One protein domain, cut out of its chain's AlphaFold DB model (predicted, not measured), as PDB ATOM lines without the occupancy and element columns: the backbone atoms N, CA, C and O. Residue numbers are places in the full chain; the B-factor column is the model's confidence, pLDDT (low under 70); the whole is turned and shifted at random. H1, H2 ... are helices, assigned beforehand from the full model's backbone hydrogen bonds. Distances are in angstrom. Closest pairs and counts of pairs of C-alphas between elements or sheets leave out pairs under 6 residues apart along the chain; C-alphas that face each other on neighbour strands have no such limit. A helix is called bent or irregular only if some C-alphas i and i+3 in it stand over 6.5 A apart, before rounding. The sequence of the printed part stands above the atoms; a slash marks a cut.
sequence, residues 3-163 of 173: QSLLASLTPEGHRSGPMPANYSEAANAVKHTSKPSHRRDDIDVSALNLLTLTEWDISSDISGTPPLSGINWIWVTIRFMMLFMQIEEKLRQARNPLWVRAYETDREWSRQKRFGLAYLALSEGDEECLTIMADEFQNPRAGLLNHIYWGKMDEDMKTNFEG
ATOM      1  N   GLN A   3     161.586 209.972 125.631       47.69
ATOM      2  CA  GLN A   3     162.611 208.944 125.878       47.69
ATOM      3  C   GLN A   3     162.627 208.424 127.327       47.69
ATOM      4  O   GLN A   3     162.966 207.269 127.556       47.69
ATOM      5  N   SER A   4     162.220 209.244 128.304       48.19
ATOM      6  CA  SER A   4     162.179 208.834 129.714       48.19
ATOM      7  C   SER A   4     160.983 207.940 130.047       48.19
ATOM      8  O   SER A   4     161.039 207.200 131.019       48.19
ATOM      9  N   LEU A   5     159.917 207.998 129.243       47.66
ATOM     10  CA  LEU A   5     158.672 207.251 129.458       47.66
ATOM     11  C   LEU A   5     158.750 205.834 128.864       47.66
ATOM     12  O   LEU A   5     158.197 204.889 129.412       47.66
ATOM     13  N   LEU A   6     159.524 205.665 127.785       50.09
ATOM     14  CA  LEU A   6     159.859 204.350 127.224       50.09
ATOM     15  C   LEU A   6     160.768 203.532 128.154       50.09
ATOM     16  O   LEU A   6     160.624 202.316 128.233       50.09
ATOM     17  N   ALA A   7     161.655 204.194 128.902       54.66
ATOM     18  CA  ALA A   7     162.559 203.537 129.845       54.66
ATOM     19  C   ALA A   7     161.852 202.983 131.099       54.66
ATOM     20  O   ALA A   7     162.369 202.064 131.728       54.66
ATOM     21  N   SER A   8     160.673 203.504 131.465       52.69
ATOM     22  CA  SER A   8     159.911 203.024 132.630       52.69
ATOM     23  C   SER A   8     158.988 201.839 132.327       52.69
ATOM     24  O   SER A   8     158.407 201.277 133.248       52.69
ATOM     25  N   LEU A   9     158.816 201.481 131.049       54.91
ATOM     26  CA  LEU A   9     157.903 200.421 130.597       54.91
ATOM     27  C   LEU A   9     158.613 199.099 130.272       54.91
ATOM     28  O   LEU A   9     157.951 198.099 130.003       54.91
ATOM     29  N   THR A  10     159.946 199.067 130.301       53.66
ATOM     30  CA  THR A  10     160.720 197.837 130.109       53.66
ATOM     31  C   THR A  10     160.942 197.140 131.454       53.66
ATOM     32  O   THR A  10     161.584 197.733 132.322       53.66
ATOM     33  N   PRO A  11     160.468 195.894 131.651       49.56
ATOM     34  CA  PRO A  11     160.801 195.111 132.837       49.56
ATOM     35  C   PRO A  11     162.322 194.967 132.970       49.56
ATOM     36  O   PRO A  11     163.011 194.734 131.969       49.56
ATOM     37  N   GLU A  12     162.847 195.092 134.193       47.94
ATOM     38  CA  GLU A  12     164.273 194.905 134.466       47.94
ATOM     39  C   GLU A  12     164.727 193.523 133.973       47.94
ATOM     40  O   GLU A  12     164.342 192.488 134.513       47.94
ATOM     41  N   GLY A  13     165.519 193.507 132.897       47.97
ATOM     42  CA  GLY A  13     166.076 192.284 132.316       47.97
ATOM     43  C   GLY A  13     166.021 192.192 130.791       47.97
ATOM     44  O   GLY A  13     166.747 191.382 130.218       47.97
ATOM     45  N   HIS A  14     165.237 193.026 130.099       45.00
ATOM     46  CA  HIS A  14     165.182 192.988 128.634       45.00
ATOM     47  C   HIS A  14     166.229 193.920 128.000       45.00
ATOM     48  O   HIS A  14     165.981 195.098 127.759       45.00
ATOM     49  N   ARG A  15     167.430 193.395 127.717       49.88
ATOM     50  CA  ARG A  15     168.379 194.052 126.800       49.88
ATOM     51  C   ARG A  15     168.041 193.639 125.371       49.88
ATOM     52  O   ARG A  15     168.223 192.478 125.013       49.88
ATOM     53  N   SER A  16     167.605 194.585 124.545       51.12
ATOM     54  CA  SER A  16     167.636 194.431 123.090       51.12
ATOM     55  C   SER A  16     169.087 194.192 122.664       51.12
ATOM     56  O   SER A  16     169.937 195.073 122.819       51.12
ATOM     57  N   GLY A  17     169.392 192.978 122.205       43.69
ATOM     58  CA  GLY A  17     170.711 192.650 121.671       43.69
ATOM     59  C   GLY A  17     171.005 193.482 120.417       43.69
ATOM     60  O   GLY A  17     170.076 193.785 119.666       43.69
ATOM     61  N   PRO A  18     172.266 193.878 120.177       57.16
ATOM     62  CA  PRO A  18     172.616 194.597 118.965       57.16
ATOM     63  C   PRO A  18     172.343 193.730 117.732       57.16
ATOM     64  O   PRO A  18     172.634 192.532 117.713       57.16
ATOM     65  N   MET A  19     171.781 194.368 116.707       43.12
ATOM     66  CA  MET A  19     171.603 193.811 115.369       43.12
ATOM     67  C   MET A  19     172.976 193.338 114.847       43.12
ATOM     68  O   MET A  19     173.939 194.108 114.927       43.12
ATOM     69  N   PRO A  20     173.123 192.086 114.379       49.19
ATOM     70  CA  PRO A  20     174.412 191.588 113.914       49.19
ATOM     71  C   PRO A  20     174.879 192.373 112.672       49.19
ATOM     72  O   PRO A  20     174.115 192.635 111.745       49.19
ATOM     73  N   ALA A  21     176.150 192.788 112.678       51.16
ATOM     74  CA  ALA A  21     176.721 193.762 111.737       51.16
ATOM     75  C   ALA A  21     176.664 193.338 110.252       51.16
ATOM     76  O   ALA A  21     176.645 194.189 109.358       51.16
ATOM     77  N   ASN A  22     176.562 192.033 109.993       49.56
ATOM     78  CA  ASN A  22     176.487 191.438 108.658       49.56
ATOM     79  C   ASN A  22     175.192 191.771 107.895       49.56
ATOM     80  O   ASN A  22     175.146 191.604 106.679       49.56
ATOM     81  N   TYR A  23     174.163 192.287 108.575       45.06
ATOM     82  CA  TYR A  23     172.920 192.716 107.930       45.06
ATOM     83  C   TYR A  23     173.121 193.949 107.024       45.06
ATOM     84  O   TYR A  23     172.436 194.113 106.017       45.06
ATOM     85  N   SER A  24     174.095 194.808 107.350       46.66
ATOM     86  CA  SER A  24     174.370 196.047 106.603       46.66
ATOM     87  C   SER A  24     175.313 195.860 105.404       46.66
ATOM     88  O   SER A  24     175.215 196.589 104.416       46.66
ATOM     89  N   GLU A  25     176.201 194.864 105.454       40.44
ATOM     90  CA  GLU A  25     177.146 194.566 104.368       40.44
ATOM     91  C   GLU A  25     176.479 193.810 103.216       40.44
ATOM     92  O   GLU A  25     176.710 194.146 102.051       40.44
ATOM     93  N   ALA A  26     175.571 192.873 103.516       42.84
ATOM     94  CA  ALA A  26     174.800 192.162 102.494       42.84
ATOM     95  C   ALA A  26     173.915 193.115 101.664       42.84
ATOM     96  O   ALA A  26     173.788 192.950 100.452       42.84
ATOM     97  N   ALA A  27     173.383 194.172 102.287       42.47
ATOM     98  CA  ALA A  27     172.589 195.199 101.611       42.47
ATOM     99  C   ALA A  27     173.406 196.071 100.633       42.47
ATOM    100  O   ALA A  27     172.851 196.649  99.697       42.47
ATOM    101  N   ASN A  28     174.727 196.170 100.824       39.69
ATOM    102  CA  ASN A  28     175.593 197.019 100.001       39.69
ATOM    103  C   ASN A  28     176.294 196.268  98.857       39.69
ATOM    104  O   ASN A  28     176.670 196.901  97.870       39.69
ATOM    105  N   ALA A  29     176.412 194.940  98.933       41.03
ATOM    106  CA  ALA A  29     177.075 194.124  97.911       41.03
ATOM    107  C   ALA A  29     176.248 193.907  96.622       41.03
ATOM    108  O   ALA A  29     176.797 193.506  95.599       41.03
ATOM    109  N   VAL A  30     174.948 194.217  96.624       43.50
ATOM    110  CA  VAL A  30     174.017 193.919  95.510       43.50
ATOM    111  C   VAL A  30     173.893 195.077  94.491       43.50
ATOM    112  O   VAL A  30     173.068 195.048  93.583       43.50
ATOM    113  N   LYS A  31     174.728 196.124  94.576       42.72
ATOM    114  CA  LYS A  31     174.569 197.347  93.752       42.72
ATOM    115  C   LYS A  31     175.137 197.305  92.326       42.72
ATOM    116  O   LYS A  31     175.012 198.299  91.615       42.72
ATOM    117  N   HIS A  32     175.692 196.193  91.851       46.28
ATOM    118  CA  HIS A  32     176.174 196.099  90.467       46.28
ATOM    119  C   HIS A  32     175.714 194.810  89.787       46.28
ATOM    120  O   HIS A  32     176.424 193.812  89.789       46.28
ATOM    121  N   THR A  33     174.509 194.838  89.208       41.00
ATOM    122  CA  THR A  33     174.149 194.317  87.868       41.00
ATOM    123  C   THR A  33     172.626 194.365  87.714       41.00
ATOM    124  O   THR A  33     171.868 193.746  88.450       41.00
ATOM    125  N   SER A  34     172.160 195.194  86.788       42.72
ATOM    126  CA  SER A  34     170.765 195.604  86.635       42.72
ATOM    127  C   SER A  34     169.937 194.673  85.739       42.72
ATOM    128  O   SER A  34     170.311 194.453  84.588       42.72
ATOM    129  N   LYS A  35     168.733 194.307  86.201       36.56
ATOM    130  CA  LYS A  35     167.474 194.320  85.422       36.56
ATOM    131  C   LYS A  35     166.349 194.849  86.334       36.56
ATOM    132  O   LYS A  35     166.428 194.620  87.539       36.56
ATOM    133  N   PRO A  36     165.349 195.591  85.817       39.78
ATOM    134  CA  PRO A  36     164.375 196.278  86.656       39.78
ATOM    135  C   PRO A  36     163.312 195.275  87.111       39.78
ATOM    136  O   PRO A  36     162.429 194.923  86.334       39.78
ATOM    137  N   SER A  37     163.406 194.788  88.348       41.50
ATOM    138  CA  SER A  37     162.267 194.134  88.993       41.50
ATOM    139  C   SER A  37     161.454 195.182  89.751       41.50
ATOM    140  O   SER A  37     161.991 196.193  90.209       41.50
ATOM    141  N   HIS A  38     160.140 194.964  89.766       45.50
ATOM    142  CA  HIS A  38     159.103 195.775  90.396       45.50
ATOM    143  C   HIS A  38     159.597 196.580  91.608       45.50
ATOM    144  O   HIS A  38     160.174 196.019  92.541       45.50
ATOM    145  N   ARG A  39     159.328 197.897  91.605       41.97
ATOM    146  CA  ARG A  39     159.463 198.744  92.798       41.97
ATOM    147  C   ARG A  39     158.787 198.021  93.963       41.97
ATOM    148  O   ARG A  39     157.583 197.788  93.918       41.97
ATOM    149  N   ARG A  40     159.568 197.658  94.981       49.19
ATOM    150  CA  ARG A  40     159.028 197.455  96.322       49.19
ATOM    151  C   ARG A  40     158.484 198.814  96.729       49.19
ATOM    152  O   ARG A  40     159.262 199.733  96.973       49.19
ATOM    153  N   ASP A  41     157.168 198.956  96.702       50.12
ATOM    154  CA  ASP A  41     156.522 200.017  97.449       50.12
ATOM    155  C   ASP A  41     156.776 199.671  98.917       50.12
ATOM    156  O   ASP A  41     156.153 198.769  99.478       50.12
ATOM    157  N   ASP A  42     157.799 200.297  99.502       53.56
ATOM    158  CA  ASP A  42     158.020 200.246 100.939       53.56
ATOM    159  C   ASP A  42     156.721 200.735 101.583       53.56
ATOM    160  O   ASP A  42     156.337 201.896 101.432       53.56
ATOM    161  N   ILE A  43     155.998 199.823 102.236       57.03
ATOM    162  CA  ILE A  43     154.792 200.163 102.981       57.03
ATOM    163  C   ILE A  43     155.251 201.096 104.103       57.03
ATOM    164  O   ILE A  43     155.811 200.647 105.102       57.03
ATOM    165  N   ASP A  44     155.056 202.401 103.919       59.88
ATOM    166  CA  ASP A  44     155.314 203.402 104.948       59.88
ATOM    167  C   ASP A  44     154.255 203.245 106.041       59.88
ATOM    168  O   ASP A  44     153.169 203.839 106.013       59.88
ATOM    169  N   VAL A  45     154.559 202.386 107.012       65.44
ATOM    170  CA  VAL A  45     153.773 202.211 108.233       65.44
ATOM    171  C   VAL A  45     154.067 203.384 109.177       65.44
ATOM    172  O   VAL A  45     154.573 203.224 110.288       65.44
ATOM    173  N   SER A  46     153.781 204.601 108.719       83.31
ATOM    174  CA  SER A  46     153.833 205.803 109.543       83.31
ATOM    175  C   SER A  46     152.828 205.685 110.692       83.31
ATOM    176  O   SER A  46     151.729 205.150 110.529       83.31
ATOM    177  N   ALA A  47     153.178 206.222 111.863       79.31
ATOM    178  CA  ALA A  47     152.305 206.219 113.039       79.31
ATOM    179  C   ALA A  47     150.921 206.829 112.750       79.31
ATOM    180  O   ALA A  47     149.927 206.407 113.336       79.31
ATOM    181  N   LEU A  48     150.852 207.786 111.817       84.31
ATOM    182  CA  LEU A  48     149.594 208.377 111.376       84.31
ATOM    183  C   LEU A  48     148.731 207.369 110.602       84.31
ATOM    184  O   LEU A  48     147.547 207.255 110.889       84.31
ATOM    185  N   ASN A  49     149.329 206.585 109.700       82.38
ATOM    186  CA  ASN A  49     148.620 205.557 108.931       82.38
ATOM    187  C   ASN A  49     148.075 204.454 109.847       82.38
ATOM    188  O   ASN A  49     146.948 203.996 109.665       82.38
ATOM    189  N   LEU A  50     148.842 204.067 110.872       84.44
ATOM    190  CA  LEU A  50     148.372 203.129 111.895       84.44
ATOM    191  C   LEU A  50     147.214 203.701 112.717       84.44
ATOM    192  O   LEU A  50     146.262 202.978 113.010       84.44
ATOM    193  N   LEU A  51     147.271 204.988 113.076       87.94
ATOM    194  CA  LEU A  51     146.191 205.639 113.813       87.94
ATOM    195  C   LEU A  51     144.914 205.701 112.971       87.94
ATOM    196  O   LEU A  51     143.853 205.360 113.480       87.94
ATOM    197  N   THR A  52     145.019 206.052 111.688       87.38
ATOM    198  CA  THR A  52     143.879 206.069 110.761       87.38
ATOM    199  C   THR A  52     143.282 204.675 110.567       87.38
ATOM    200  O   THR A  52     142.062 204.530 110.562       87.38
ATOM    201  N   LEU A  53     144.116 203.636 110.466       84.44
ATOM    202  CA  LEU A  53     143.644 202.250 110.403       84.44
ATOM    203  C   LEU A  53     142.899 201.850 111.686       84.44
ATOM    204  O   LEU A  53     141.843 201.230 111.616       84.44
ATOM    205  N   THR A  54     143.423 202.246 112.847       84.00
ATOM    206  CA  THR A  54     142.805 201.969 114.154       84.00
ATOM    207  C   THR A  54     141.487 202.728 114.329       84.00
ATOM    208  O   THR A  54     140.515 202.175 114.831       84.00
ATOM    209  N   GLU A  55     141.431 203.990 113.901       87.56
ATOM    210  CA  GLU A  55     140.209 204.795 113.908       87.56
ATOM    211  C   GLU A  55     139.124 204.148 113.043       87.56
ATOM    212  O   GLU A  55     137.981 204.020 113.480       87.56
ATOM    213  N   TRP A  56     139.493 203.684 111.846       85.12
ATOM    214  CA  TRP A  56     138.582 202.979 110.949       85.12
ATOM    215  C   TRP A  56     138.071 201.661 111.545       85.12
ATOM    216  O   TRP A  56     136.875 201.376 111.465       85.12
ATOM    217  N   ASP A  57     138.948 200.885 112.180       83.06
ATOM    218  CA  ASP A  57     138.608 199.607 112.811       83.06
ATOM    219  C   ASP A  57     137.624 199.789 113.980       83.06
ATOM    220  O   ASP A  57     136.562 199.169 114.010       83.06
ATOM    221  N   ILE A  58     137.896 200.746 114.875       83.62
ATOM    222  CA  ILE A  58     137.008 201.081 116.003       83.62
ATOM    223  C   ILE A  58     135.685 201.680 115.511       83.62
ATOM    224  O   ILE A  58     134.615 201.400 116.056       83.62
ATOM    225  N   SER A  59     135.726 202.530 114.481       82.19
ATOM    226  CA  SER A  59     134.504 203.071 113.885       82.19
ATOM    227  C   SER A  59     133.644 201.954 113.289       82.19
ATOM    228  O   SER A  59     132.419 201.986 113.436       82.19
ATOM    229  N   SER A  60     134.280 200.940 112.697       80.31
ATOM    230  CA  SER A  60     133.619 199.751 112.159       80.31
ATOM    231  C   SER A  60     132.998 198.889 113.263       80.31
ATOM    232  O   SER A  60     131.826 198.526 113.145       80.31
ATOM    233  N   ASP A  61     133.717 198.673 114.373       73.81
ATOM    234  CA  ASP A  61     133.210 197.996 115.582       73.81
ATOM    235  C   ASP A  61     131.885 198.594 116.072       73.81
ATOM    236  O   ASP A  61     130.938 197.872 116.389       73.81
ATOM    237  N   ILE A  62     131.800 199.927 116.132       78.44
ATOM    238  CA  ILE A  62     130.628 200.641 116.662       78.44
ATOM    239  C   ILE A  62     129.485 200.678 115.640       78.44
ATOM    240  O   ILE A  62     128.311 200.651 116.018       78.44
ATOM    241  N   SER A  63     129.817 200.747 114.349       76.50
ATOM    242  CA  SER A  63     128.843 200.909 113.261       76.50
ATOM    243  C   SER A  63     128.230 199.587 112.785       76.50
ATOM    244  O   SER A  63     127.326 199.605 111.951       76.50
ATOM    245  N   GLY A  64     128.691 198.446 113.315       64.38
ATOM    246  CA  GLY A  64     128.174 197.115 112.985       64.38
ATOM    247  C   GLY A  64     128.745 196.510 111.699       64.38
ATOM    248  O   GLY A  64     128.269 195.463 111.266       64.38
ATOM    249  N   THR A  65     129.760 197.127 111.090       65.00
ATOM    250  CA  THR A  65     130.508 196.529 109.975       65.00
ATOM    251  C   THR A  65     131.608 195.613 110.512       65.00
ATOM    252  O   THR A  65     132.210 195.966 111.523       65.00
ATOM    253  N   PRO A  66     131.919 194.472 109.861       63.47
ATOM    254  CA  PRO A  66     132.883 193.503 110.381       63.47
ATOM    255  C   PRO A  66     134.275 194.131 110.571       63.47
ATOM    256  O   PRO A  66     134.918 194.479 109.577       63.47
ATOM    257  N   PRO A  67     134.749 194.282 111.814       69.44
ATOM    258  CA  PRO A  67     136.016 194.923 112.115       69.44
ATOM    259  C   PRO A  67     137.133 193.875 112.211       69.44
ATOM    260  O   PRO A  67     136.896 192.701 112.513       69.44
ATOM    261  N   LEU A  68     138.374 194.292 111.972       71.44
ATOM    262  CA  LEU A  68     139.563 193.450 112.127       71.44
ATOM    263  C   LEU A  68     139.834 193.130 113.606       71.44
ATOM    264  O   LEU A  68     140.314 192.036 113.917       71.44
ATOM    265  N   SER A  69     139.482 194.031 114.527       72.56
ATOM    266  CA  SER A  69     139.466 193.783 115.981       72.56
ATOM    267  C   SER A  69     138.508 192.660 116.398       72.56
ATOM    268  O   SER A  69     138.743 191.991 117.406       72.56
ATOM    269  N   GLY A  70     137.445 192.418 115.622       73.38
ATOM    270  CA  GLY A  70     136.447 191.378 115.877       73.38
ATOM    271  C   GLY A  70     136.946 189.959 115.604       73.38
ATOM    272  O   GLY A  70     136.301 188.992 116.022       73.38
ATOM    273  N   ILE A  71     138.093 189.823 114.930       76.44
ATOM    274  CA  ILE A  71     138.710 188.544 114.586       76.44
ATOM    275  C   ILE A  71     139.374 187.927 115.821       76.44
ATOM    276  O   ILE A  71     140.156 188.536 116.549       76.44
ATOM    277  N   ASN A  72     139.122 186.643 116.024       80.50
ATOM    278  CA  ASN A  72     139.782 185.806 117.001       80.50
ATOM    279  C   ASN A  72     141.171 185.432 116.497       80.50
ATOM    280  O   ASN A  72     141.408 184.369 115.920       80.50
ATOM    281  N   TRP A  73     142.109 186.337 116.758       81.00
ATOM    282  CA  TRP A  73     143.512 186.197 116.391       81.00
ATOM    283  C   TRP A  73     144.171 184.945 116.976       81.00
ATOM    284  O   TRP A  73     145.102 184.416 116.370       81.00
ATOM    285  N   ILE A  74     143.678 184.421 118.105       83.56
ATOM    286  CA  ILE A  74     144.156 183.151 118.666       83.56
ATOM    287  C   ILE A  74     143.790 182.005 117.720       83.56
ATOM    288  O   ILE A  74     144.663 181.227 117.343       83.56
ATOM    289  N   TRP A  75     142.532 181.927 117.284       79.00
ATOM    290  CA  TRP A  75     142.093 180.918 116.317       79.00
ATOM    291  C   TRP A  75     142.783 181.064 114.965       79.00
ATOM    292  O   TRP A  75     143.231 180.063 114.409       79.00
ATOM    293  N   VAL A  76     142.950 182.293 114.474       82.31
ATOM    294  CA  VAL A  76     143.722 182.566 113.254       82.31
ATOM    295  C   VAL A  76     145.155 182.055 113.400       82.31
ATOM    296  O   VAL A  76     145.644 181.322 112.544       82.31
ATOM    297  N   THR A  77     145.809 182.360 114.521       85.81
ATOM    298  CA  THR A  77     147.169 181.889 114.805       85.81
ATOM    299  C   THR A  77     147.235 180.362 114.837       85.81
ATOM    300  O   THR A  77     148.112 179.779 114.201       85.81
ATOM    301  N   ILE A  78     146.297 179.702 115.523       85.75
ATOM    302  CA  ILE A  78     146.206 178.235 115.566       85.75
ATOM    303  C   ILE A  78     146.034 177.670 114.152       85.75
ATOM    304  O   ILE A  78     146.742 176.732 113.785       85.75
ATOM    305  N   ARG A  79     145.157 178.263 113.331       84.25
ATOM    306  CA  ARG A  79     144.930 177.827 111.949       84.25
ATOM    307  C   ARG A  79     146.203 177.936 111.116       84.25
ATOM    308  O   ARG A  79     146.560 176.957 110.468       84.25
ATOM    309  N   PHE A  80     146.918 179.058 111.180       86.44
ATOM    310  CA  PHE A  80     148.198 179.211 110.485       86.44
ATOM    311  C   PHE A  80     149.258 178.227 110.992       86.44
ATOM    312  O   PHE A  80     149.995 177.662 110.188       86.44
ATOM    313  N   MET A  81     149.328 177.965 112.302       88.00
ATOM    314  CA  MET A  81     150.248 176.959 112.839       88.00
ATOM    315  C   MET A  81     149.945 175.558 112.302       88.00
ATOM    316  O   MET A  81     150.875 174.862 111.900       88.00
ATOM    317  N   MET A  82     148.670 175.159 112.265       87.62
ATOM    318  CA  MET A  82     148.254 173.875 111.692       87.62
ATOM    319  C   MET A  82     148.577 173.793 110.200       87.62
ATOM    320  O   MET A  82     149.122 172.789 109.752       87.62
ATOM    321  N   LEU A  83     148.306 174.864 109.456       89.31
ATOM    322  CA  LEU A  83     148.545 174.941 108.018       89.31
ATOM    323  C   LEU A  83     150.037 174.773 107.698       89.31
ATOM    324  O   LEU A  83     150.407 173.936 106.880       89.31
ATOM    325  N   PHE A  84     150.916 175.471 108.426       91.38
ATOM    326  CA  PHE A  84     152.359 175.262 108.296       91.38
ATOM    327  C   PHE A  84     152.784 173.837 108.660       91.38
ATOM    328  O   PHE A  84     153.624 173.275 107.971       91.38
ATOM    329  N   MET A  85     152.199 173.217 109.690       90.25
ATOM    330  CA  MET A  85     152.511 171.819 110.018       90.25
ATOM    331  C   MET A  85     152.152 170.856 108.878       90.25
ATOM    332  O   MET A  85     152.916 169.932 108.609       90.25
ATOM    333  N   GLN A  86     151.019 171.066 108.206       91.50
ATOM    334  CA  GLN A  86     150.588 170.221 107.089       91.50
ATOM    335  C   GLN A  86     151.471 170.419 105.849       91.50
ATOM    336  O   GLN A  86     151.930 169.435 105.266       91.50
ATOM    337  N   ILE A  87     151.771 171.675 105.500       93.06
ATOM    338  CA  ILE A  87     152.701 172.019 104.414       93.06
ATOM    339  C   ILE A  87     154.071 171.388 104.670       93.06
ATOM    340  O   ILE A  87     154.618 170.711 103.803       93.06
ATOM    341  N   GLU A  88     154.626 171.585 105.868       93.06
ATOM    342  CA  GLU A  88     155.937 171.049 106.241       93.06
ATOM    343  C   GLU A  88     155.977 169.527 106.115       93.06
ATOM    344  O   GLU A  88     156.951 168.982 105.605       93.06
ATOM    345  N   GLU A  89     154.922 168.837 106.550       93.38
ATOM    346  CA  GLU A  89     154.850 167.382 106.477       93.38
ATOM    347  C   GLU A  89     154.789 166.882 105.027       93.38
ATOM    348  O   GLU A  89     155.526 165.960 104.671       93.38
ATOM    349  N   LYS A  90     153.985 167.520 104.166       93.19
ATOM    350  CA  LYS A  90     153.923 167.179 102.736       93.19
ATOM    351  C   LYS A  90     155.251 167.426 102.025       93.19
ATOM    352  O   LYS A  90     155.745 166.540 101.330       93.19
ATOM    353  N   LEU A  91     155.872 168.582 102.247       93.62
ATOM    354  CA  LEU A  91     157.166 168.912 101.639       93.62
ATOM    355  C   LEU A  91     158.289 168.000 102.139       93.62
ATOM    356  O   LEU A  91     159.163 167.604 101.365       93.62
ATOM    357  N   ARG A  92     158.248 167.614 103.418       93.00
ATOM    358  CA  ARG A  92     159.174 166.637 103.997       93.00
ATOM    359  C   ARG A  92     159.030 165.267 103.338       93.00
ATOM    360  O   ARG A  92     160.045 164.636 103.043       93.00
ATOM    361  N   GLN A  93     157.800 164.801 103.109       93.88
ATOM    362  CA  GLN A  93     157.533 163.532 102.421       93.88
ATOM    363  C   GLN A  93     157.994 163.568 100.958       93.88
ATOM    364  O   GLN A  93     158.613 162.609 100.501       93.88
ATOM    365  N   ALA A  94     157.765 164.685 100.265       91.50
ATOM    366  CA  ALA A  94     158.232 164.914  98.899       91.50
ATOM    367  C   ALA A  94     159.755 165.127  98.803       91.50
ATOM    368  O   ALA A  94     160.307 165.123  97.707       91.50
ATOM    369  N   ARG A  95     160.456 165.297  99.940       92.06
ATOM    370  CA  ARG A  95     161.879 165.681  99.984       92.06
ATOM    371  C   ARG A  95     162.152 166.937  99.143       92.06
ATOM    372  O   ARG A  95     163.200 167.040  98.509       92.06
ATOM    373  N   ASN A  96     161.224 167.896  99.173       91.81
ATOM    374  CA  ASN A  96     161.318 169.098  98.353       91.81
ATOM    375  C   ASN A  96     162.624 169.872  98.663       91.81
ATOM    376  O   ASN A  96     162.983 170.042  99.839       91.81
ATOM    377  N   PRO A  97     163.354 170.338  97.633       90.31
ATOM    378  CA  PRO A  97     164.667 170.960  97.798       90.31
ATOM    379  C   PRO A  97     164.635 172.231  98.657       90.31
ATOM    380  O   PRO A  97     165.570 172.455  99.431       90.31
ATOM    381  N   LEU A  98     163.563 173.030  98.597       90.38
ATOM    382  CA  LEU A  98     163.426 174.224  99.436       90.38
ATOM    383  C   LEU A  98     163.214 173.865 100.902       90.38
ATOM    384  O   LEU A  98     163.775 174.517 101.785       90.38
ATOM    385  N   TRP A  99     162.460 172.799 101.173       92.31
ATOM    386  CA  TRP A  99     162.297 172.297 102.534       92.31
ATOM    387  C   TRP A  99     163.631 171.817 103.107       92.31
ATOM    388  O   TRP A  99     164.012 172.238 104.200       92.31
ATOM    389  N   VAL A 100     164.396 171.021 102.351       91.50
ATOM    390  CA  VAL A 100     165.732 170.550 102.769       91.50
ATOM    391  C   VAL A 100     166.669 171.731 103.024       91.50
ATOM    392  O   VAL A 100     167.398 171.763 104.022       91.50
ATOM    393  N   ARG A 101     166.624 172.750 102.163       88.31
ATOM    394  CA  ARG A 101     167.431 173.954 102.334       88.31
ATOM    395  C   ARG A 101     167.048 174.717 103.601       88.31
ATOM    396  O   ARG A 101     167.917 174.957 104.432       88.31
ATOM    397  N   ALA A 102     165.767 175.020 103.799       88.25
ATOM    398  CA  ALA A 102     165.288 175.783 104.952       88.25
ATOM    399  C   ALA A 102     165.423 175.033 106.293       88.25
ATOM    400  O   ALA A 102     165.640 175.662 107.331       88.25
ATOM    401  N   TYR A 103     165.281 173.702 106.301       87.19
ATOM    402  CA  TYR A 103     165.207 172.913 107.539       87.19
ATOM    403  C   TYR A 103     166.501 172.193 107.916       87.19
ATOM    404  O   TYR A 103     166.732 172.024 109.123       87.19
ATOM    405  N   GLU A 104     167.314 171.786 106.936       87.50
ATOM    406  CA  GLU A 104     168.513 170.961 107.139       87.50
ATOM    407  C   GLU A 104     169.819 171.697 106.781       87.50
ATOM    408  O   GLU A 104     170.818 171.514 107.476       87.50
ATOM    409  N   THR A 105     169.827 172.541 105.740       84.69
ATOM    410  CA  THR A 105     171.084 173.065 105.160       84.69
ATOM    411  C   THR A 105     171.429 174.484 105.616       84.69
ATOM    412  O   THR A 105     172.537 174.725 106.102       84.69
ATOM    413  N   ASP A 106     170.498 175.432 105.484       83.25
ATOM    414  CA  ASP A 106     170.770 176.845 105.746       83.25
ATOM    415  C   ASP A 106     170.674 177.170 107.239       83.25
ATOM    416  O   ASP A 106     169.607 177.174 107.860       83.25
ATOM    417  N   ARG A 107     171.820 177.524 107.833       80.44
ATOM    418  CA  ARG A 107     171.880 177.971 109.233       80.44
ATOM    419  C   ARG A 107     171.165 179.300 109.466       80.44
ATOM    420  O   ARG A 107     170.748 179.546 110.599       80.44
ATOM    421  N   GLU A 108     171.005 180.123 108.433       82.06
ATOM    422  CA  GLU A 108     170.306 181.411 108.507       82.06
ATOM    423  C   GLU A 108     168.854 181.237 108.976       82.06
ATOM    424  O   GLU A 108     168.399 181.929 109.887       82.06
ATOM    425  N   TRP A 109     168.169 180.211 108.467       82.56
ATOM    426  CA  TRP A 109     166.769 179.934 108.795       82.56
ATOM    427  C   TRP A 109     166.578 179.077 110.046       82.56
ATOM    428  O   TRP A 109     165.448 178.845 110.467       82.56
ATOM    429  N   SER A 110     167.658 178.656 110.713       76.56
ATOM    430  CA  SER A 110     167.601 177.726 111.853       76.56
ATOM    431  C   SER A 110     166.668 178.170 112.990       76.56
ATOM    432  O   SER A 110     166.036 177.322 113.620       76.56
ATOM    433  N   ARG A 111     166.545 179.486 113.229       82.06
ATOM    434  CA  ARG A 111     165.644 180.069 114.246       82.06
ATOM    435  C   ARG A 111     164.249 180.411 113.714       82.06
ATOM    436  O   ARG A 111     163.335 180.565 114.515       82.06
ATOM    437  N   GLN A 112     164.081 180.552 112.400       87.06
ATOM    438  CA  GLN A 112     162.849 181.032 111.758       87.06
ATOM    439  C   GLN A 112     162.518 180.207 110.504       87.06
ATOM    440  O   GLN A 112     162.298 180.744 109.423       87.06
ATOM    441  N   LYS A 113     162.476 178.878 110.653       89.06
ATOM    442  CA  LYS A 113     162.378 177.935 109.526       89.06
ATOM    443  C   LYS A 113     161.149 178.156 108.642       89.06
ATOM    444  O   LYS A 113     161.270 178.168 107.426       89.06
ATOM    445  N   ARG A 114     159.987 178.410 109.254       90.12
ATOM    446  CA  ARG A 114     158.722 178.689 108.546       90.12
ATOM    447  C   ARG A 114     158.777 179.961 107.714       90.12
ATOM    448  O   ARG A 114     158.290 179.981 106.590       90.12
ATOM    449  N   PHE A 115     159.393 181.006 108.263       89.19
ATOM    450  CA  PHE A 115     159.598 182.253 107.537       89.19
ATOM    451  C   PHE A 115     160.565 182.040 106.372       89.19
ATOM    452  O   PHE A 115     160.256 182.442 105.259       89.19
ATOM    453  N   GLY A 116     161.681 181.341 106.605       89.38
ATOM    454  CA  GLY A 116     162.633 180.991 105.554       89.38
ATOM    455  C   GLY A 116     162.000 180.179 104.429       89.38
ATOM    456  O   GLY A 116     162.187 180.503 103.265       89.38
ATOM    457  N   LEU A 117     161.188 179.176 104.768       91.25
ATOM    458  CA  LEU A 117     160.455 178.371 103.794       91.25
ATOM    459  C   LEU A 117     159.499 179.224 102.949       91.25
ATOM    460  O   LEU A 117     159.523 179.121 101.728       91.25
ATOM    461  N   ALA A 118     158.690 180.077 103.582       91.12
ATOM    462  CA  ALA A 118     157.764 180.957 102.871       91.12
ATOM    463  C   ALA A 118     158.502 181.981 101.995       91.12
ATOM    464  O   ALA A 118     158.119 182.209 100.852       91.12
ATOM    465  N   TYR A 119     159.587 182.564 102.510       90.31
ATOM    466  CA  TYR A 119     160.426 183.491 101.759       90.31
ATOM    467  C   TYR A 119     161.024 182.819 100.523       90.31
ATOM    468  O   TYR A 119     160.868 183.345  99.427       90.31
ATOM    469  N   LEU A 120     161.646 181.645 100.683       89.12
ATOM    470  CA  LEU A 120     162.260 180.899  99.583       89.12
ATOM    471  C   LEU A 120     161.224 180.467  98.543       89.12
ATOM    472  O   LEU A 120     161.467 180.643  97.354       89.12
ATOM    473  N   ALA A 121     160.060 179.971  98.975       90.69
ATOM    474  CA  ALA A 121     158.979 179.587  98.069       90.69
ATOM    475  C   ALA A 121     158.522 180.768  97.197       90.69
ATOM    476  O   ALA A 121     158.391 180.621  95.985       90.69
ATOM    477  N   LEU A 122     158.353 181.951  97.796       90.50
ATOM    478  CA  LEU A 122     157.923 183.159  97.089       90.50
ATOM    479  C   LEU A 122     159.039 183.814  96.263       90.50
ATOM    480  O   LEU A 122     158.756 184.431  95.242       90.50
ATOM    481  N   SER A 123     160.298 183.730  96.701       89.25
ATOM    482  CA  SER A 123     161.421 184.361  96.000       89.25
ATOM    483  C   SER A 123     161.959 183.521  94.850       89.25
ATOM    484  O   SER A 123     162.424 184.079  93.860       89.25
ATOM    485  N   GLU A 124     161.959 182.195  95.008       88.75
ATOM    486  CA  GLU A 124     162.510 181.258  94.022       88.75
ATOM    487  C   GLU A 124     161.424 180.682  93.103       88.75
ATOM    488  O   GLU A 124     161.759 180.216  92.017       88.75
ATOM    489  N   GLY A 125     160.143 180.769  93.485       85.25
ATOM    490  CA  GLY A 125     159.023 180.366  92.631       85.25
ATOM    491  C   GLY A 125     158.971 178.860  92.369       85.25
ATOM    492  O   GLY A 125     158.682 178.441  91.252       85.25
ATOM    493  N   ASP A 126     159.304 178.035  93.365       89.88
ATOM    494  CA  ASP A 126     159.270 176.576  93.214       89.88
ATOM    495  C   ASP A 126     157.822 176.085  93.084       89.88
ATOM    496  O   ASP A 126     157.065 176.075  94.055       89.88
ATOM    497  N   GLU A 127     157.448 175.684  91.870       90.62
ATOM    498  CA  GLU A 127     156.086 175.267  91.510       90.62
ATOM    499  C   GLU A 127     155.564 174.108  92.365       90.62
ATOM    500  O   GLU A 127     154.405 174.112  92.778       90.62
ATOM    501  N   GLU A 128     156.410 173.123  92.683       90.19
ATOM    502  CA  GLU A 128     156.016 171.995  93.536       90.19
ATOM    503  C   GLU A 128     155.672 172.481  94.949       90.19
ATOM    504  O   GLU A 128     154.619 172.137  95.497       90.19
ATOM    505  N   CYS A 129     156.529 173.325  95.526       91.31
ATOM    506  CA  CYS A 129     156.303 173.917  96.831       91.31
ATOM    507  C   CYS A 129     155.036 174.780  96.845       91.31
ATOM    508  O   CYS A 129     154.178 174.588  97.707       91.31
ATOM    509  N   LEU A 130     154.876 175.681  95.873       93.19
ATOM    510  CA  LEU A 130     153.720 176.575  95.778       93.19
ATOM    511  C   LEU A 130     152.410 175.816  95.553       93.19
ATOM    512  O   LEU A 130     151.410 176.154  96.184       93.19
ATOM    513  N   THR A 131     152.423 174.756  94.742       93.00
ATOM    514  CA  THR A 131     151.256 173.882  94.540       93.00
ATOM    515  C   THR A 131     150.850 173.207  95.851       93.00
ATOM    516  O   THR A 131     149.689 173.273  96.249       93.00
ATOM    517  N   ILE A 132     151.809 172.637  96.590       92.12
ATOM    518  CA  ILE A 132     151.543 172.017  97.898       92.12
ATOM    519  C   ILE A 132     151.005 173.045  98.901       92.12
ATOM    520  O   ILE A 132     150.082 172.738  99.659       92.12
ATOM    521  N   MET A 133     151.559 174.262  98.920       91.38
ATOM    522  CA  MET A 133     151.050 175.337  99.773       91.38
ATOM    523  C   MET A 133     149.611 175.702  99.398       91.38
ATOM    524  O   MET A 133     148.757 175.779 100.281       91.38
ATOM    525  N   ALA A 134     149.330 175.900  98.108       91.12
ATOM    526  CA  ALA A 134     148.006 176.253  97.607       91.12
ATOM    527  C   ALA A 134     146.958 175.190  97.964       91.12
ATOM    528  O   ALA A 134     145.887 175.539  98.465       91.12
ATOM    529  N   ASP A 135     147.291 173.908  97.803       90.00
ATOM    530  CA  ASP A 135     146.421 172.790  98.175       90.00
ATOM    531  C   ASP A 135     146.047 172.822  99.666       90.00
ATOM    532  O   ASP A 135     144.886 172.620 100.031       90.00
ATOM    533  N   GLU A 136     147.013 173.106 100.546       88.94
ATOM    534  CA  GLU A 136     146.762 173.216 101.989       88.94
ATOM    535  C   GLU A 136     145.963 174.473 102.357       88.94
ATOM    536  O   GLU A 136     145.097 174.425 103.233       88.94
ATOM    537  N   PHE A 137     146.168 175.594 101.660       85.00
ATOM    538  CA  PHE A 137     145.326 176.783 101.835       85.00
ATOM    539  C   PHE A 137     143.872 176.535 101.428       85.00
ATOM    540  O   PHE A 137     142.954 177.107 102.024       85.00
ATOM    541  N   GLN A 138     143.644 175.663 100.449       84.19
ATOM    542  CA  GLN A 138     142.306 175.312  99.990       84.19
ATOM    543  C   GLN A 138     141.617 174.258 100.879       84.19
ATOM    544  O   GLN A 138     140.395 174.107 100.784       84.19
ATOM    545  N   ASN A 139     142.336 173.574 101.783       75.75
ATOM    546  CA  ASN A 139     141.818 172.407 102.502       75.75
ATOM    547  C   ASN A 139     141.978 172.453 104.045       75.75
ATOM    548  O   ASN A 139     143.086 172.412 104.581       75.75
ATOM    549  N   PRO A 140     140.881 172.433 104.825       61.78
ATOM    550  CA  PRO A 140     139.553 172.946 104.492       61.78
ATOM    551  C   PRO A 140     139.568 174.482 104.393       61.78
ATOM    552  O   PRO A 140     140.323 175.146 105.108       61.78
ATOM    553  N   ARG A 141     138.680 175.057 103.567       59.19
ATOM    554  CA  ARG A 141     138.379 176.502 103.533       59.19
ATOM    555  C   ARG A 141     137.769 176.967 104.866       59.19
ATOM    556  O   ARG A 141     136.575 177.226 104.972       59.19
ATOM    557  N   ALA A 142     138.581 177.068 105.911       57.22
ATOM    558  CA  ALA A 142     138.233 177.813 107.108       57.22
ATOM    559  C   ALA A 142     138.474 179.292 106.790       57.22
ATOM    560  O   ALA A 142     139.601 179.774 106.879       57.22
ATOM    561  N   GLY A 143     137.432 179.990 106.333       59.66
ATOM    562  CA  GLY A 143     137.510 181.432 106.130       59.66
ATOM    563  C   GLY A 143     137.886 182.129 107.438       59.66
ATOM    564  O   GLY A 143     137.422 181.725 108.504       59.66
ATOM    565  N   LEU A 144     138.690 183.194 107.355       55.78
ATOM    566  CA  LEU A 144     139.046 184.066 108.492       55.78
ATOM    567  C   LEU A 144     137.810 184.527 109.293       55.78
ATOM    568  O   LEU A 144     137.898 184.788 110.487       55.78
ATOM    569  N   LEU A 145     136.655 184.567 108.627       55.72
ATOM    570  CA  LEU A 145     135.357 184.986 109.146       55.72
ATOM    571  C   LEU A 145     134.693 183.958 110.073       55.72
ATOM    572  O   LEU A 145     133.866 184.334 110.889       55.72
ATOM    573  N   ASN A 146     135.110 182.686 110.044       59.72
ATOM    574  CA  ASN A 146     134.633 181.661 110.989       59.72
ATOM    575  C   ASN A 146     135.185 181.856 112.414       59.72
ATOM    576  O   ASN A 146     134.991 181.016 113.296       59.72
ATOM    577  N   HIS A 147     135.945 182.926 112.624       59.00
ATOM    578  CA  HIS A 147     136.659 183.219 113.851       59.00
ATOM    579  C   HIS A 147     136.271 184.595 114.394       59.00
ATOM    580  O   HIS A 147     137.099 185.230 115.019       59.00
ATOM    581  N   ILE A 148     135.055 185.089 114.169       65.88
ATOM    582  CA  ILE A 148     134.619 186.384 114.713       65.88
ATOM    583  C   ILE A 148     134.013 186.181 116.111       65.88
ATOM    584  O   ILE A 148     133.213 185.274 116.328       65.88
ATOM    585  N   TYR A 149     134.403 186.999 117.095       62.69
ATOM    586  CA  TYR A 149     133.853 186.921 118.461       62.69
ATOM    587  C   TYR A 149     132.385 187.370 118.538       62.69
ATOM    588  O   TYR A 149     131.619 186.904 119.385       62.69
ATOM    589  N   TRP A 150     131.991 188.291 117.661       63.53
ATOM    590  CA  TRP A 150     130.668 188.900 117.620       63.53
ATOM    591  C   TRP A 150     129.698 188.047 116.792       63.53
ATOM    592  O   TRP A 150     129.469 188.316 115.617       63.53
ATOM    593  N   GLY A 151     129.081 187.037 117.413       55.72
ATOM    594  CA  GLY A 151     128.200 186.055 116.749       55.72
ATOM    595  C   GLY A 151     126.919 186.584 116.069       55.72
ATOM    596  O   GLY A 151     126.064 185.786 115.709       55.72
ATOM    597  N   LYS A 152     126.746 187.906 115.915       54.12
ATOM    598  CA  LYS A 152     125.676 188.525 115.106       54.12
ATOM    599  C   LYS A 152     126.143 189.003 113.726       54.12
ATOM    600  O   LYS A 152     125.296 189.269 112.887       54.12
ATOM    601  N   MET A 153     127.451 189.090 113.473       52.56
ATOM    602  CA  MET A 153     127.987 189.465 112.151       52.56
ATOM    603  C   MET A 153     127.956 188.300 111.147       52.56
ATOM    604  O   MET A 153     128.057 188.519 109.942       52.56
ATOM    605  N   ASP A 154     127.770 187.066 111.628       51.97
ATOM    606  CA  ASP A 154     127.765 185.853 110.802       51.97
ATOM    607  C   ASP A 154     126.569 185.770 109.834       51.97
ATOM    608  O   ASP A 154     126.666 185.112 108.796       51.97
ATOM    609  N   GLU A 155     125.436 186.408 110.149       51.59
ATOM    610  CA  GLU A 155     124.217 186.347 109.323       51.59
ATOM    611  C   GLU A 155     124.252 187.342 108.150       51.59
ATOM    612  O   GLU A 155     123.887 186.986 107.028       51.59
ATOM    613  N   ASP A 156     124.795 188.543 108.365       50.88
ATOM    614  CA  ASP A 156     124.898 189.593 107.339       50.88
ATOM    615  C   ASP A 156     126.058 189.360 106.353       50.88
ATOM    616  O   ASP A 156     126.121 189.962 105.280       50.88
ATOM    617  N   MET A 157     127.001 188.478 106.696       50.47
ATOM    618  CA  MET A 157     128.187 188.219 105.879       50.47
ATOM    619  C   MET A 157     128.032 187.008 104.951       50.47
ATOM    620  O   MET A 157     128.559 187.027 103.837       50.47
ATOM    621  N   LYS A 158     127.249 185.994 105.353       49.47
ATOM    622  CA  LYS A 158     126.882 184.864 104.475       49.47
ATOM    623  C   LYS A 158     126.137 185.345 103.231       49.47
ATOM    624  O   LYS A 158     126.461 184.941 102.121       49.47
ATOM    625  N   THR A 159     125.230 186.303 103.399       44.81
ATOM    626  CA  THR A 159     124.423 186.860 102.303       44.81
ATOM    627  C   THR A 159     125.234 187.675 101.287       44.81
ATOM    628  O   THR A 159     124.845 187.745 100.124       44.81
ATOM    629  N   ASN A 160     126.381 188.244 101.679       42.94
ATOM    630  CA  ASN A 160     127.227 189.058 100.797       42.94
ATOM    631  C   ASN A 160     128.290 188.257 100.020       42.94
ATOM    632  O   ASN A 160     128.772 188.729  98.992       42.94
ATOM    633  N   PHE A 161     128.641 187.046 100.471       44.50
ATOM    634  CA  PHE A 161     129.616 186.175  99.794       44.50
ATOM    635  C   PHE A 161     128.992 184.971  99.069       44.50
ATOM    636  O   PHE A 161     129.655 184.373  98.227       44.50
ATOM    637  N   GLU A 162     127.715 184.653  99.305       41.50
ATOM    638  CA  GLU A 162     126.965 183.644  98.532       41.50
ATOM    639  C   GLU A 162     126.544 184.133  97.124       41.50
ATOM    640  O   GLU A 162     125.939 183.395  96.353       41.50
ATOM    641  N   GLY A 163     126.898 185.368  96.744       37.44
ATOM    642  CA  GLY A 163     126.573 185.978  95.448       37.44
ATOM    643  C   GLY A 163     127.632 185.842  94.346       37.44
ATOM    644  O   GLY A 163     127.625 186.640  93.406       37.44
TER     645      GLY A 163
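What this domain is: This is residues 3 to 163 of the 173 residues of an uncharacterized protein of Viridothelium virens (UniProt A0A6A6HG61). The long helix H4 is the spine of a loose helical body: H5 and H8 pack on its later half, H7 packs on H5, and the short H9 packs on its first residues, 73 to 76, with H10 next to H9 at that end. Residues 3 to 52 stick out as a long arm that holds the small H1 and H2 and runs into H3, which touches no other helix. The printed part has 161 residues with ten named helices, H1 to H10 in chain order, and no named strand: the class is all helix. The whole is loose, with a radius of gyration of the C-alphas of 21.1 A and spans of 52 by 52 by 40 A.

How they stand to each other: H1, residues 3 to 6, H2, residues 22 to 26, and H3, residues 47 to 63, touch no helix. H4, residues 73 to 94, touches H5, residues 97 to 105, with residues 88 to 92 alone, about perpendicular at 79 degrees; the closest C-alphas, of Leu 91 and Trp 99, are 6.2 A apart. H5 and H6, residues 108 to 111, touch only at the corner, the closest C-alphas being those of Ala 102 and Trp 109, 5.8 A apart. H7, residues 113 to 124, touches H5, closest at the C-alphas of Ala 102 and Leu 117, 5.6 A apart, opposite ways at 37 degrees, only just a steep tilt. H8, residues 127 to 138, touches residues 83 to 91 of H4 alone, opposite ways at a steep tilt of 39 degrees; the closest C-alphas, of Ile 87 and Met 133, are 5.9 A apart. H9, residues 144 to 147, touches H4, closest at the C-alphas of Trp 75 and His 147, 6.4 A apart. H10, residues 153 to 161, is close to H9 but not clearly touching: the C-alphas of Leu 145 and Asp 154, their closest, are 7.8 A apart. Every O i to N i+4 pair is within hydrogen-bond range in H2, H3, H4, H5, H7 and H8, but 2 of 5 in H10, beside 2 of 6 O i to N i+3 pairs; H1, H6 and H9 are too short for an i+4 pair.

Where its parts are: H1 begins at C-alpha 3, (162.611, 208.944, 125.878). H3 is 24.1 A long, H4 31.2 A, H7 15.9 A, H8 16.2 A and H10 12.9 A from first to last C-alpha. H4 begins at C-alpha 73, (143.512, 186.197, 116.391), and H10 ends at C-alpha 161, (129.616, 186.175, 99.794). H6 is irregular, with C-alphas 108 and 111 7.5 A apart.

The domain as a whole: The C-alphas farthest apart, of His 32 and Lys 152, are 56.7 A apart. The printed part has no cut. The links H1 to H2 and H2 to H3 are long, with 15 and 20 residues. Mean pLDDT of the printed part is 70.7, and residues 3 to 45, 64 to 67 and 140 to 163 are under 70.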